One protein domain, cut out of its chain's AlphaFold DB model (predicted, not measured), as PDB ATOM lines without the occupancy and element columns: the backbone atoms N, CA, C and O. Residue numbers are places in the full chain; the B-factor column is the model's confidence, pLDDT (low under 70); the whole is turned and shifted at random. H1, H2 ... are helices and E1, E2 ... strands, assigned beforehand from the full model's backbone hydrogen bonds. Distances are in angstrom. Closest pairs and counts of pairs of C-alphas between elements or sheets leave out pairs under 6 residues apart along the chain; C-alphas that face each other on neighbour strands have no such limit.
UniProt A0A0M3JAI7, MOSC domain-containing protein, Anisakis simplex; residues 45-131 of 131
ATOM      1  N   SER A  45     -23.725  50.823  40.404       82.69
ATOM      2  CA  SER A  45     -22.544  50.495  39.628       82.69
ATOM      3  C   SER A  45     -21.685  51.749  39.487       82.69
ATOM      4  O   SER A  45     -22.162  52.836  39.136       82.69
ATOM      5  N   HIS A  46     -20.420  51.626  39.875       72.31
ATOM      6  CA  HIS A  46     -19.430  52.657  39.612       72.31
ATOM      7  C   HIS A  46     -18.757  52.292  38.296       72.31
ATOM      8  O   HIS A  46     -18.360  51.147  38.109       72.31
ATOM      9  N   ARG A  47     -18.671  53.258  37.381       68.56
ATOM     10  CA  ARG A  47     -17.825  53.152  36.194       68.56
ATOM     11  C   ARG A  47     -16.639  54.088  36.419       68.56
ATOM     12  O   ARG A  47     -16.840  55.304  36.520       68.56
ATOM     13  N   GLY A  48     -15.438  53.537  36.565       56.84
ATOM     14  CA  GLY A  48     -14.186  54.282  36.496       56.84
ATOM     15  C   GLY A  48     -14.110  55.035  35.166       56.84
ATOM     16  O   GLY A  48     -14.607  54.583  34.139       56.84
ATOM     17  N   TYR A  49     -13.590  56.257  35.179       53.12
ATOM     18  CA  TYR A  49     -13.649  57.177  34.039       53.12
ATOM     19  C   TYR A  49     -13.181  56.560  32.695       53.12
ATOM     20  O   TYR A  49     -12.061  56.080  32.580       53.12
ATOM     21  N   ARG A  50     -14.012  56.743  31.654       52.66
ATOM     22  CA  ARG A  50     -13.687  56.756  30.210       52.66
ATOM     23  C   ARG A  50     -13.030  55.482  29.650       52.66
ATOM     24  O   ARG A  50     -11.914  55.530  29.139       52.66
ATOM     25  N   TRP A  51     -13.783  54.387  29.600       53.91
ATOM     26  CA  TRP A  51     -13.446  53.273  28.713       53.91
ATOM     27  C   TRP A  51     -13.693  53.667  27.242       53.91
ATOM     28  O   TRP A  51     -14.805  54.025  26.848       53.91
ATOM     29  N   PHE A  52     -12.603  53.716  26.474       54.75
ATOM     30  CA  PHE A  52     -12.449  54.009  25.039       54.75
ATOM     31  C   PHE A  52     -13.092  55.282  24.432       54.75
ATOM     32  O   PHE A  52     -12.349  56.084  23.869       54.75
ATOM     33  N   PHE A  53     -14.405  55.549  24.530       51.81
ATOM     34  CA  PHE A  53     -15.055  56.613  23.722       51.81
ATOM     35  C   PHE A  53     -16.147  57.458  24.404       51.81
ATOM     36  O   PHE A  53     -16.948  58.093  23.727       51.81
ATOM     37  N   GLY A  54     -16.131  57.589  25.732       53.25
ATOM     38  CA  GLY A  54     -16.739  58.755  26.393       53.25
ATOM     39  C   GLY A  54     -18.236  58.985  26.142       53.25
ATOM     40  O   GLY A  54     -18.640  60.133  25.959       53.25
ATOM     41  N   ILE A  55     -19.061  57.939  26.200       51.88
ATOM     42  CA  ILE A  55     -20.503  58.117  26.403       51.88
ATOM     43  C   ILE A  55     -20.779  57.911  27.897       51.88
ATOM     44  O   ILE A  55     -20.561  56.839  28.452       51.88
ATOM     45  N   ALA A  56     -21.145  58.998  28.573       47.34
ATOM     46  CA  ALA A  56     -21.481  59.042  29.996       47.34
ATOM     47  C   ALA A  56     -22.923  58.525  30.252       47.34
ATOM     48  O   ALA A  56     -23.715  58.452  29.316       47.34
ATOM     49  N   PRO A  57     -23.349  58.320  31.511       53.91
ATOM     50  CA  PRO A  57     -23.202  57.111  32.314       53.91
ATOM     51  C   PRO A  57     -24.555  56.403  32.535       53.91
ATOM     52  O   PRO A  57     -25.478  57.006  33.087       53.91
ATOM     53  N   ILE A  58     -24.660  55.106  32.237       62.81
ATOM     54  CA  ILE A  58     -25.713  54.287  32.854       62.81
ATOM     55  C   ILE A  58     -25.189  53.867  34.229       62.81
ATOM     56  O   ILE A  58     -24.235  53.096  34.341       62.81
ATOM     57  N   LYS A  59     -25.756  54.463  35.282       73.00
ATOM     58  CA  LYS A  59     -25.628  53.937  36.643       73.00
ATOM     59  C   LYS A  59     -26.729  52.911  36.824       73.00
ATOM     60  O   LYS A  59     -27.905  53.268  36.828       73.00
ATOM     61  N   ASP A  60     -26.336  51.669  37.024       81.81
ATOM     62  CA  ASP A  60     -27.262  50.596  37.342       81.81
ATOM     63  C   ASP A  60     -27.400  50.503  38.853       81.81
ATOM     64  O   ASP A  60     -26.412  50.557  39.593       81.81
ATOM     65  N   LYS A  61     -28.635  50.374  39.333       85.25
ATOM     66  CA  LYS A  61     -28.858  50.052  40.738       85.25
ATOM     67  C   LYS A  61     -28.357  48.628  40.964       85.25
ATOM     68  O   LYS A  61     -28.777  47.707  40.268       85.25
ATOM     69  N   ILE A  62     -27.473  48.450  41.938       88.31
ATOM     70  CA  ILE A  62     -26.947  47.134  42.314       88.31
ATOM     71  C   ILE A  62     -27.352  46.821  43.750       88.31
ATOM     72  O   ILE A  62     -27.550  47.723  44.559       88.31
ATOM     73  N   ALA A  63     -27.481  45.535  44.064       90.31
ATOM     74  CA  ALA A  63     -27.713  45.078  45.429       90.31
ATOM     75  C   ALA A  63     -26.380  45.045  46.204       90.31
ATOM     76  O   ALA A  63     -25.732  46.066  46.413       90.31
ATOM     77  N   PHE A  64     -25.928  43.855  46.597       91.44
ATOM     78  CA  PHE A  64     -24.663  43.655  47.300       91.44
ATOM     79  C   PHE A  64     -23.394  43.369  46.450       91.44
ATOM     80  O   PHE A  64     -22.320  43.346  47.065       91.44
ATOM     81  N   PRO A  65     -23.419  43.171  45.103       89.94
ATOM     82  CA  PRO A  65     -22.192  43.010  44.306       89.94
ATOM     83  C   PRO A  65     -21.236  44.187  44.464       89.94
ATOM     84  O   PRO A  65     -21.698  45.302  44.682       89.94
ATOM     85  N   TYR A  66     -19.925  43.951  44.332       85.94
ATOM     86  CA  TYR A  66     -18.902  44.988  44.502       85.94
ATOM     87  C   TYR A  66     -19.139  46.167  43.550       85.94
ATOM     88  O   TYR A  66     -19.666  47.170  44.007       85.94
ATOM     89  N   LEU A  67     -18.828  46.020  42.259       83.88
ATOM     90  CA  LEU A  67     -18.819  47.133  41.303       83.88
ATOM     91  C   LEU A  67     -19.883  47.022  40.203       83.88
ATOM     92  O   LEU A  67     -20.533  48.011  39.877       83.88
ATOM     93  N   ALA A  68     -20.048  45.832  39.622       87.06
ATOM     94  CA  ALA A  68     -20.849  45.610  38.420       87.06
ATOM     95  C   ALA A  68     -21.950  44.558  38.645       87.06
ATOM     96  O   ALA A  68     -21.775  43.671  39.490       87.06
ATOM     97  N   PRO A  69     -23.069  44.611  37.892       89.81
ATOM     98  CA  PRO A  69     -24.107  43.579  37.941       89.81
ATOM     99  C   PRO A  69     -23.624  42.212  37.442       89.81
ATOM    100  O   PRO A  69     -24.057  41.180  37.954       89.81
ATOM    101  N   TYR A  70     -22.724  42.216  36.456       92.75
ATOM    102  CA  TYR A  70     -22.172  41.019  35.832       92.75
ATOM    103  C   TYR A  70     -20.661  41.130  35.695       92.75
ATOM    104  O   TYR A  70     -20.116  42.207  35.468       92.75
ATOM    105  N   LEU A  71     -20.010  39.979  35.781       94.75
ATOM    106  CA  LEU A  71     -18.614  39.782  35.445       94.75
ATOM    107  C   LEU A  71     -18.515  38.719  34.346       94.75
ATOM    108  O   LEU A  71     -18.979  37.588  34.538       94.75
ATOM    109  N   CYS A  72     -17.888  39.074  33.227       95.50
ATOM    110  CA  CYS A  72     -17.512  38.139  32.173       95.50
ATOM    111  C   CYS A  72     -16.013  37.827  32.222       95.50
ATOM    112  O   CYS A  72     -15.213  38.653  32.651       95.50
ATOM    113  N   VAL A  73     -15.647  36.628  31.780       97.00
ATOM    114  CA  VAL A  73     -14.256  36.206  31.574       97.00
ATOM    115  C   VAL A  73     -14.203  35.247  30.392       97.00
ATOM    116  O   VAL A  73     -15.160  34.496  30.176       97.00
ATOM    117  N   SER A  74     -13.114  35.235  29.631       97.50
ATOM    118  CA  SER A  74     -12.928  34.200  28.617       97.50
ATOM    119  C   SER A  74     -12.289  32.935  29.200       97.50
ATOM    120  O   SER A  74     -11.454  32.980  30.108       97.50
ATOM    121  N   SER A  75     -12.665  31.772  28.669       97.94
ATOM    122  CA  SER A  75     -12.017  30.494  28.986       97.94
ATOM    123  C   SER A  75     -10.521  30.549  28.662       97.94
ATOM    124  O   SER A  75      -9.711  30.057  29.444       97.94
ATOM    125  N   ALA A  76     -10.153  31.228  27.570       98.12
ATOM    126  CA  ALA A  76      -8.768  31.420  27.155       98.12
ATOM    127  C   ALA A  76      -7.958  32.255  28.166       98.12
ATOM    128  O   ALA A  76      -6.822  31.898  28.465       98.12
ATOM    129  N   SER A  77      -8.537  33.309  28.762       97.88
ATOM    130  CA  SER A  77      -7.899  34.051  29.865       97.88
ATOM    131  C   SER A  77      -7.658  33.171  31.088       97.88
ATOM    132  O   SER A  77      -6.606  33.254  31.718       97.88
ATOM    133  N   ILE A  78      -8.618  32.309  31.445       97.25
ATOM    134  CA  ILE A  78      -8.463  31.394  32.587       97.25
ATOM    135  C   ILE A  78      -7.340  30.390  32.319       97.25
ATOM    136  O   ILE A  78      -6.527  30.141  33.208       97.25
ATOM    137  N   GLU A  79      -7.281  29.828  31.112       96.94
ATOM    138  CA  GLU A  79      -6.220  28.907  30.695       96.94
ATOM    139  C   GLU A  79      -4.850  29.584  30.675       96.94
ATOM    140  O   GLU A  79      -3.875  29.016  31.170       96.94
ATOM    141  N   ASP A  80      -4.778  30.817  30.175       97.62
ATOM    142  CA  ASP A  80      -3.547  31.595  30.180       97.62
ATOM    143  C   ASP A  80      -3.069  31.861  31.616       97.62
ATOM    144  O   ASP A  80      -1.914  31.565  31.933       97.62
ATOM    145  N   VAL A  81      -3.948  32.302  32.526       96.56
ATOM    146  CA  VAL A  81      -3.581  32.482  33.942       96.56
ATOM    147  C   VAL A  81      -3.165  31.149  34.561       96.56
ATOM    148  O   VAL A  81      -2.165  31.102  35.277       96.56
ATOM    149  N   LYS A  82      -3.879  30.057  34.258       96.06
ATOM    150  CA  LYS A  82      -3.549  28.712  34.746       96.06
ATOM    151  C   LYS A  82      -2.152  28.286  34.294       96.06
ATOM    152  O   LYS A  82      -1.415  27.737  35.103       96.06
ATOM    153  N   SER A  83      -1.754  28.594  33.060       96.25
ATOM    154  CA  SER A  83      -0.431  28.239  32.522       96.25
ATOM    155  C   SER A  83       0.742  28.906  33.255       96.25
ATOM    156  O   SER A  83       1.881  28.455  33.152       96.25
ATOM    157  N   ARG A  84       0.471  29.981  34.007       96.69
ATOM    158  CA  ARG A  84       1.459  30.731  34.796       96.69
ATOM    159  C   ARG A  84       1.542  30.260  36.249       96.69
ATOM    160  O   ARG A  84       2.373  30.770  37.003       96.69
ATOM    161  N   LEU A  85       0.668  29.347  36.665       96.38
ATOM    162  CA  LEU A  85       0.652  28.795  38.015       96.38
ATOM    163  C   LEU A  85       1.461  27.491  38.080       96.38
ATOM    164  O   LEU A  85       1.630  26.820  37.065       96.38
ATOM    165  N   PRO A  86       1.958  27.111  39.271       96.81
ATOM    166  CA  PRO A  86       2.518  25.782  39.488       96.81
ATOM    167  C   PRO A  86       1.525  24.667  39.124       96.81
ATOM    168  O   PRO A  86       0.326  24.815  39.358       96.81
ATOM    169  N   ASP A  87       2.027  23.529  38.639       92.62
ATOM    170  CA  ASP A  87       1.206  22.396  38.173       92.62
ATOM    171  C   ASP A  87       0.276  21.801  39.250       92.62
ATOM    172  O   ASP A  87      -0.700  21.126  38.929       92.62
ATOM    173  N   ASP A  88       0.554  22.032  40.539       94.69
ATOM    174  CA  ASP A  88      -0.295  21.596  41.656       94.69
ATOM    175  C   ASP A  88      -1.469  22.551  41.941       94.69
ATOM    176  O   ASP A  88      -2.293  22.284  42.823       94.69
ATOM    177  N   LYS A  89      -1.552  23.681  41.228       93.75
ATOM    178  CA  LYS A  89      -2.595  24.694  41.396       93.75
ATOM    179  C   LYS A  89      -3.602  24.634  40.263       93.75
ATOM    180  O   LYS A  89      -3.338  24.985  39.120       93.75
ATOM    181  N   GLU A  90      -4.819  24.280  40.640       93.25
ATOM    182  CA  GLU A  90      -5.980  24.341  39.766       93.25
ATOM    183  C   GLU A  90      -6.771  25.623  40.025       93.25
ATOM    184  O   GLU A  90      -7.067  25.977  41.172       93.25
ATOM    185  N   ILE A  91      -7.137  26.311  38.945       95.56
ATOM    186  CA  ILE A  91      -8.025  27.471  38.979       95.56
ATOM    187  C   ILE A  91      -9.147  27.304  37.966       95.56
ATOM    188  O   ILE A  91      -9.021  26.623  36.952       95.56
ATOM    189  N   SER A  92     -10.265  27.952  38.253       95.69
ATOM    190  CA  SER A  92     -11.439  27.975  37.390       95.69
ATOM    191  C   SER A  92     -12.115  29.338  37.460       95.69
ATOM    192  O   SER A  92     -11.823  30.150  38.341       95.69
ATOM    193  N   ALA A  93     -13.119  29.552  36.609       96.00
ATOM    194  CA  ALA A  93     -13.989  30.727  36.664       96.00
ATOM    195  C   ALA A  93     -14.576  30.999  38.068       96.00
ATOM    196  O   ALA A  93     -14.853  32.150  38.412       96.00
ATOM    197  N   ARG A  94     -14.725  29.966  38.917       96.00
ATOM    198  CA  ARG A  94     -15.225  30.111  40.296       96.00
ATOM    199  C   ARG A  94     -14.293  30.935  41.178       96.00
ATOM    200  O   ARG A  94     -14.785  31.707  41.995       96.00
ATOM    201  N   ASN A  95     -12.976  30.807  41.004       96.25
ATOM    202  CA  ASN A  95     -11.985  31.592  41.746       96.25
ATOM    203  C   ASN A  95     -12.112  33.088  41.417       96.25
ATOM    204  O   ASN A  95     -11.949  33.934  42.288       96.25
ATOM    205  N   PHE A  96     -12.505  33.395  40.180       95.44
ATOM    206  CA  PHE A  96     -12.773  34.744  39.687       95.44
ATOM    207  C   PHE A  96     -14.207  35.220  39.964       95.44
ATOM    208  O   PHE A  96     -14.509  36.394  39.755       95.44
ATOM    209  N   ARG A  97     -15.103  34.349  40.448       96.69
ATOM    210  CA  ARG A  97     -16.527  34.649  40.693       96.69
ATOM    211  C   ARG A  97     -17.256  35.186  39.449       96.69
ATOM    212  O   ARG A  97     -18.147  36.022  39.579       96.69
ATOM    213  N   ALA A  98     -16.864  34.725  38.260       96.38
ATOM    214  CA  ALA A  98     -17.478  35.158  37.008       96.38
ATOM    215  C   ALA A  98     -18.926  34.660  36.880       96.38
ATOM    216  O   ALA A  98     -19.251  33.545  37.294       96.38
ATOM    217  N   ASN A  99     -19.786  35.490  36.289       96.44
ATOM    218  CA  ASN A  99     -21.169  35.146  35.962       96.44
ATOM    219  C   ASN A  99     -21.279  34.540  34.560       96.44
ATOM    220  O   ASN A  99     -22.082  33.637  34.345       96.44
ATOM    221  N   ILE A 100     -20.486  35.059  33.619       97.31
ATOM    222  CA  ILE A 100     -20.492  34.679  32.205       97.31
ATOM    223  C   ILE A 100     -19.083  34.204  31.841       97.31
ATOM    224  O   ILE A 100     -18.105  34.894  32.127       97.31
ATOM    225  N   VAL A 101     -18.980  33.029  31.222       97.75
ATOM    226  CA  VAL A 101     -17.719  32.480  30.708       97.75
ATOM    227  C   VAL A 101     -17.865  32.288  29.205       97.75
ATOM    228  O   VAL A 101     -18.832  31.661  28.775       97.75
ATOM    229  N   ILE A 102     -16.947  32.853  28.424       97.25
ATOM    230  CA  ILE A 102     -17.007  32.868  26.953       97.25
ATOM    231  C   ILE A 102     -15.834  32.086  26.372       97.25
ATOM    232  O   ILE A 102     -14.702  32.223  26.827       97.25
ATOM    233  N   ASP A 103     -16.095  31.264  25.365       97.38
ATOM    234  CA  ASP A 103     -15.074  30.561  24.593       97.38
ATOM    235  C   ASP A 103     -14.894  31.181  23.195       97.38
ATOM    236  O   ASP A 103     -15.555  32.150  22.824       97.38
ATOM    237  N   GLY A 104     -13.944  30.645  22.423       96.56
ATOM    238  CA  GLY A 104     -13.764  31.027  21.019       96.56
ATOM    239  C   GLY A 104     -13.075  32.375  20.773       96.56
ATOM    240  O   GLY A 104     -13.116  32.860  19.645       96.56
ATOM    241  N   CYS A 105     -12.426  32.962  21.780       96.94
ATOM    242  CA  CYS A 105     -11.619  34.181  21.659       96.94
ATOM    243  C   CYS A 105     -10.192  33.969  22.187       96.94
ATOM    244  O   CYS A 105      -9.902  32.958  22.833       96.94
ATOM    245  N   ALA A 106      -9.286  34.900  21.883       98.06
ATOM    246  CA  ALA A 106      -7.933  34.873  22.424       98.06
ATOM    247  C   ALA A 106      -7.932  35.265  23.917       98.06
ATOM    248  O   ALA A 106      -8.893  35.879  24.396       98.06
ATOM    249  N   PRO A 107      -6.877  34.908  24.676       97.81
ATOM    250  CA  PRO A 107      -6.743  35.351  26.057       97.81
ATOM    251  C   PRO A 107      -6.814  36.878  26.158       97.81
ATOM    252  O   PRO A 107      -6.124  37.580  25.421       97.81
ATOM    253  N   PHE A 108      -7.610  37.362  27.109       96.19
ATOM    254  CA  PHE A 108      -7.833  38.773  27.437       96.19
ATOM    255  C   PHE A 108      -8.553  39.593  26.354       96.19
ATOM    256  O   PHE A 108      -8.615  40.818  26.453       96.19
ATOM    257  N   ASP A 109      -9.142  38.952  25.339       95.31
ATOM    258  CA  ASP A 109      -9.964  39.656  24.343       95.31
ATOM    259  C   ASP A 109     -11.153  40.385  24.992       95.31
ATOM    260  O   ASP A 109     -11.570  41.437  24.502       95.31
ATOM    261  N   GLU A 110     -11.674  39.868  26.113       93.69
ATOM    262  CA  GLU A 110     -12.781  40.482  26.850       93.69
ATOM    263  C   GLU A 110     -12.486  41.905  27.350       93.69
ATOM    264  O   GLU A 110     -13.415  42.697  27.513       93.69
ATOM    265  N   ASP A 111     -11.209  42.267  27.506       91.44
ATOM    266  CA  ASP A 111     -10.769  43.598  27.941       91.44
ATOM    267  C   ASP A 111     -10.940  44.675  26.856       91.44
ATOM    268  O   ASP A 111     -10.662  45.853  27.095       91.44
ATOM    269  N   TRP A 112     -11.388  44.293  25.656       89.69
ATOM    270  CA  TRP A 112     -11.542  45.190  24.508       89.69
ATOM    271  C   TRP A 112     -12.966  45.235  23.944       89.69
ATOM    272  O   TRP A 112     -13.247  46.029  23.042       89.69
ATOM    273  N   TRP A 113     -13.881  44.393  24.427       89.75
ATOM    274  CA  TRP A 113     -15.236  44.308  23.879       89.75
ATOM    275  C   TRP A 113     -16.097  45.480  24.313       89.75
ATOM    276  O   TRP A 113     -16.490  45.521  25.455       89.75
ATOM    277  N   MET A 114     -16.504  46.394  23.435       87.12
ATOM    278  CA  MET A 114     -17.419  47.479  23.849       87.12
ATOM    279  C   MET A 114     -18.822  46.984  24.235       87.12
ATOM    280  O   MET A 114     -19.461  47.522  25.138       87.12
ATOM    281  N   GLU A 115     -19.293  45.954  23.543       88.88
ATOM    282  CA  GLU A 115     -20.621  45.381  23.702       88.88
ATOM    283  C   GLU A 115     -20.528  43.863  23.541       88.88
ATOM    284  O   GLU A 115     -19.762  43.359  22.716       88.88
ATOM    285  N   LEU A 116     -21.345  43.145  24.301       91.38
ATOM    286  CA  LEU A 116     -21.527  41.707  24.184       91.38
ATOM    287  C   LEU A 116     -23.016  41.414  23.990       91.38
ATOM    288  O   LEU A 116     -23.841  41.805  24.813       91.38
ATOM    289  N   LYS A 117     -23.373  40.683  22.931       95.50
ATOM    290  CA  LYS A 117     -24.752  40.245  22.680       95.50
ATOM    291  C   LYS A 117     -24.878  38.733  22.850       95.50
ATOM    292  O   LYS A 117     -24.214  37.973  22.151       95.50
ATOM    293  N   ILE A 118     -25.768  38.299  23.742       96.06
ATOM    294  CA  ILE A 118     -26.091  36.886  23.985       96.06
ATOM    295  C   ILE A 118     -27.586  36.684  23.726       96.06
ATOM    296  O   ILE A 118     -28.436  37.121  24.506       96.06
ATOM    297  N   GLY A 119     -27.924  36.019  22.617       96.81
ATOM    298  CA  GLY A 119     -29.311  35.932  22.155       96.81
ATOM    299  C   GLY A 119     -29.866  37.326  21.856       96.81
ATOM    300  O   GLY A 119     -29.269  38.065  21.080       96.81
ATOM    301  N   GLU A 120     -30.972  37.706  22.497       97.62
ATOM    302  CA  GLU A 120     -31.566  39.050  22.376       97.62
ATOM    303  C   GLU A 120     -31.075  40.042  23.443       97.62
ATOM    304  O   GLU A 120     -31.445  41.215  23.407       97.62
ATOM    305  N   VAL A 121     -30.253  39.594  24.396       96.06
ATOM    306  CA  VAL A 121     -29.748  40.439  25.484       96.06
ATOM    307  C   VAL A 121     -28.440  41.090  25.063       96.06
ATOM    308  O   VAL A 121     -27.530  40.417  24.579       96.06
ATOM    309  N   VAL A 122     -28.350  42.399  25.281       93.00
ATOM    310  CA  VAL A 122     -27.166  43.213  25.004       93.00
ATOM    311  C   VAL A 122     -26.575  43.691  26.326       93.00
ATOM    312  O   VAL A 122     -27.297  44.203  27.181       93.00
ATOM    313  N   PHE A 123     -25.269  43.513  26.484       90.62
ATOM    314  CA  PHE A 123     -24.485  43.950  27.629       90.62
ATOM    315  C   PHE A 123     -23.497  45.021  27.185       90.62
ATOM    316  O   PHE A 123     -22.772  44.839  26.208       90.62
ATOM    317  N   GLU A 124     -23.425  46.104  27.949       87.75
ATOM    318  CA  GLU A 124     -22.349  47.081  27.826       87.75
ATOM    319  C   GLU A 124     -21.185  46.666  28.721       87.75
ATOM    320  O   GLU A 124     -21.328  46.563  29.943       87.75
ATOM    321  N   CYS A 125     -20.019  46.478  28.124       87.00
ATOM    322  CA  CYS A 125     -18.781  46.324  28.866       87.00
ATOM    323  C   CYS A 125     -18.209  47.722  29.106       87.00
ATOM    324  O   CYS A 125     -18.254  48.584  28.226       87.00
ATOM    325  N   TYR A 126     -17.734  47.994  30.316       80.50
ATOM    326  CA  TYR A 126     -17.389  49.371  30.672       80.50
ATOM    327  C   TYR A 126     -16.169  49.530  31.564       80.50
ATOM    328  O   TYR A 126     -15.717  50.658  31.747       80.50
ATOM    329  N   GLU A 127     -15.663  48.446  32.140       83.31
ATOM    330  CA  GLU A 127     -14.491  48.468  33.002       83.31
ATOM    331  C   GLU A 127     -13.936  47.051  33.155       83.31
ATOM    332  O   GLU A 127     -14.695  46.083  33.249       83.31
ATOM    333  N   SER A 128     -12.609  46.937  33.187       87.44
ATOM    334  CA  SER A 128     -11.915  45.700  33.545       87.44
ATOM    335  C   SER A 128     -12.078  45.419  35.039       87.44
ATOM    336  O   SER A 128     -11.968  46.336  35.851       87.44
ATOM    337  N   CYS A 129     -12.264  44.158  35.426       88.88
ATOM    338  CA  CYS A 129     -12.287  43.779  36.838       88.88
ATOM    339  C   CYS A 129     -10.859  43.689  37.389       88.88
ATOM    340  O   CYS A 129     -10.134  42.739  37.087       88.88
ATOM    341  N   ASP A 130     -10.485  44.636  38.241       85.56
ATOM    342  CA  ASP A 130      -9.299  44.538  39.082       85.56
ATOM    343  C   ASP A 130      -9.465  43.428  40.135       85.56
ATOM    344  O   ASP A 130     -10.578  43.066  40.536       85.56
ATOM    345  N   ARG A 131      -8.347  42.796  40.505       84.62
ATOM    346  CA  ARG A 131      -8.296  41.619  41.383       84.62
ATOM    347  C   ARG A 131      -7.408  41.856  42.582       84.62
ATOM    348  O   ARG A 131      -6.300  42.399  42.380       84.62
TER     349      ARG A 131
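What this domain is: This is residues 45 to 131 of the 131 residues of the protein "MOSC domain-containing protein" of Anisakis simplex (UniProt A0A0M3JAI7). Little regular structure: loops join the E3-E4 hairpin towards one end, the small parallel sheet E1-E2 in the middle, and H1 towards the other end. The 87 printed residues, 31 in named elements, hold E1 H1 H2 E2 H3 E3 E4, a mixed class. The whole is only just compact, close to loose: radius of gyration of the C-alphas 14.2 A, spans 44 by 28 by 25 A.

Where its parts are: E3 is residues 115 to 118, E4 121 to 124, ending at C-alpha (-22.349, 47.081, 27.826). E1 is 72 to 74, beginning at C-alpha (-17.512, 38.139, 32.173); E2 100 to 102; H1 75 to 83, 12.3 A; H2 93 to 96; H3 109 to 112.

How they stand to each other: E3 and E4 are antiparallel, N 116 to O 123 2.9 A. E1 and E2 are parallel, N 73 to O 100 3.0 A. H1 and H2 are close but not clearly touching, the closest C-alphas, Ile 78 and Ala 93, 6.9 A apart. E1 and H3 come within 6.5 A at the C-alphas of Ser 74 and Glu 110. In H1 every O i to N i+4 pair is within hydrogen-bond range.

The domain as a whole: The printed part has no cut. Residues 47 to 58 have pLDDT under 70.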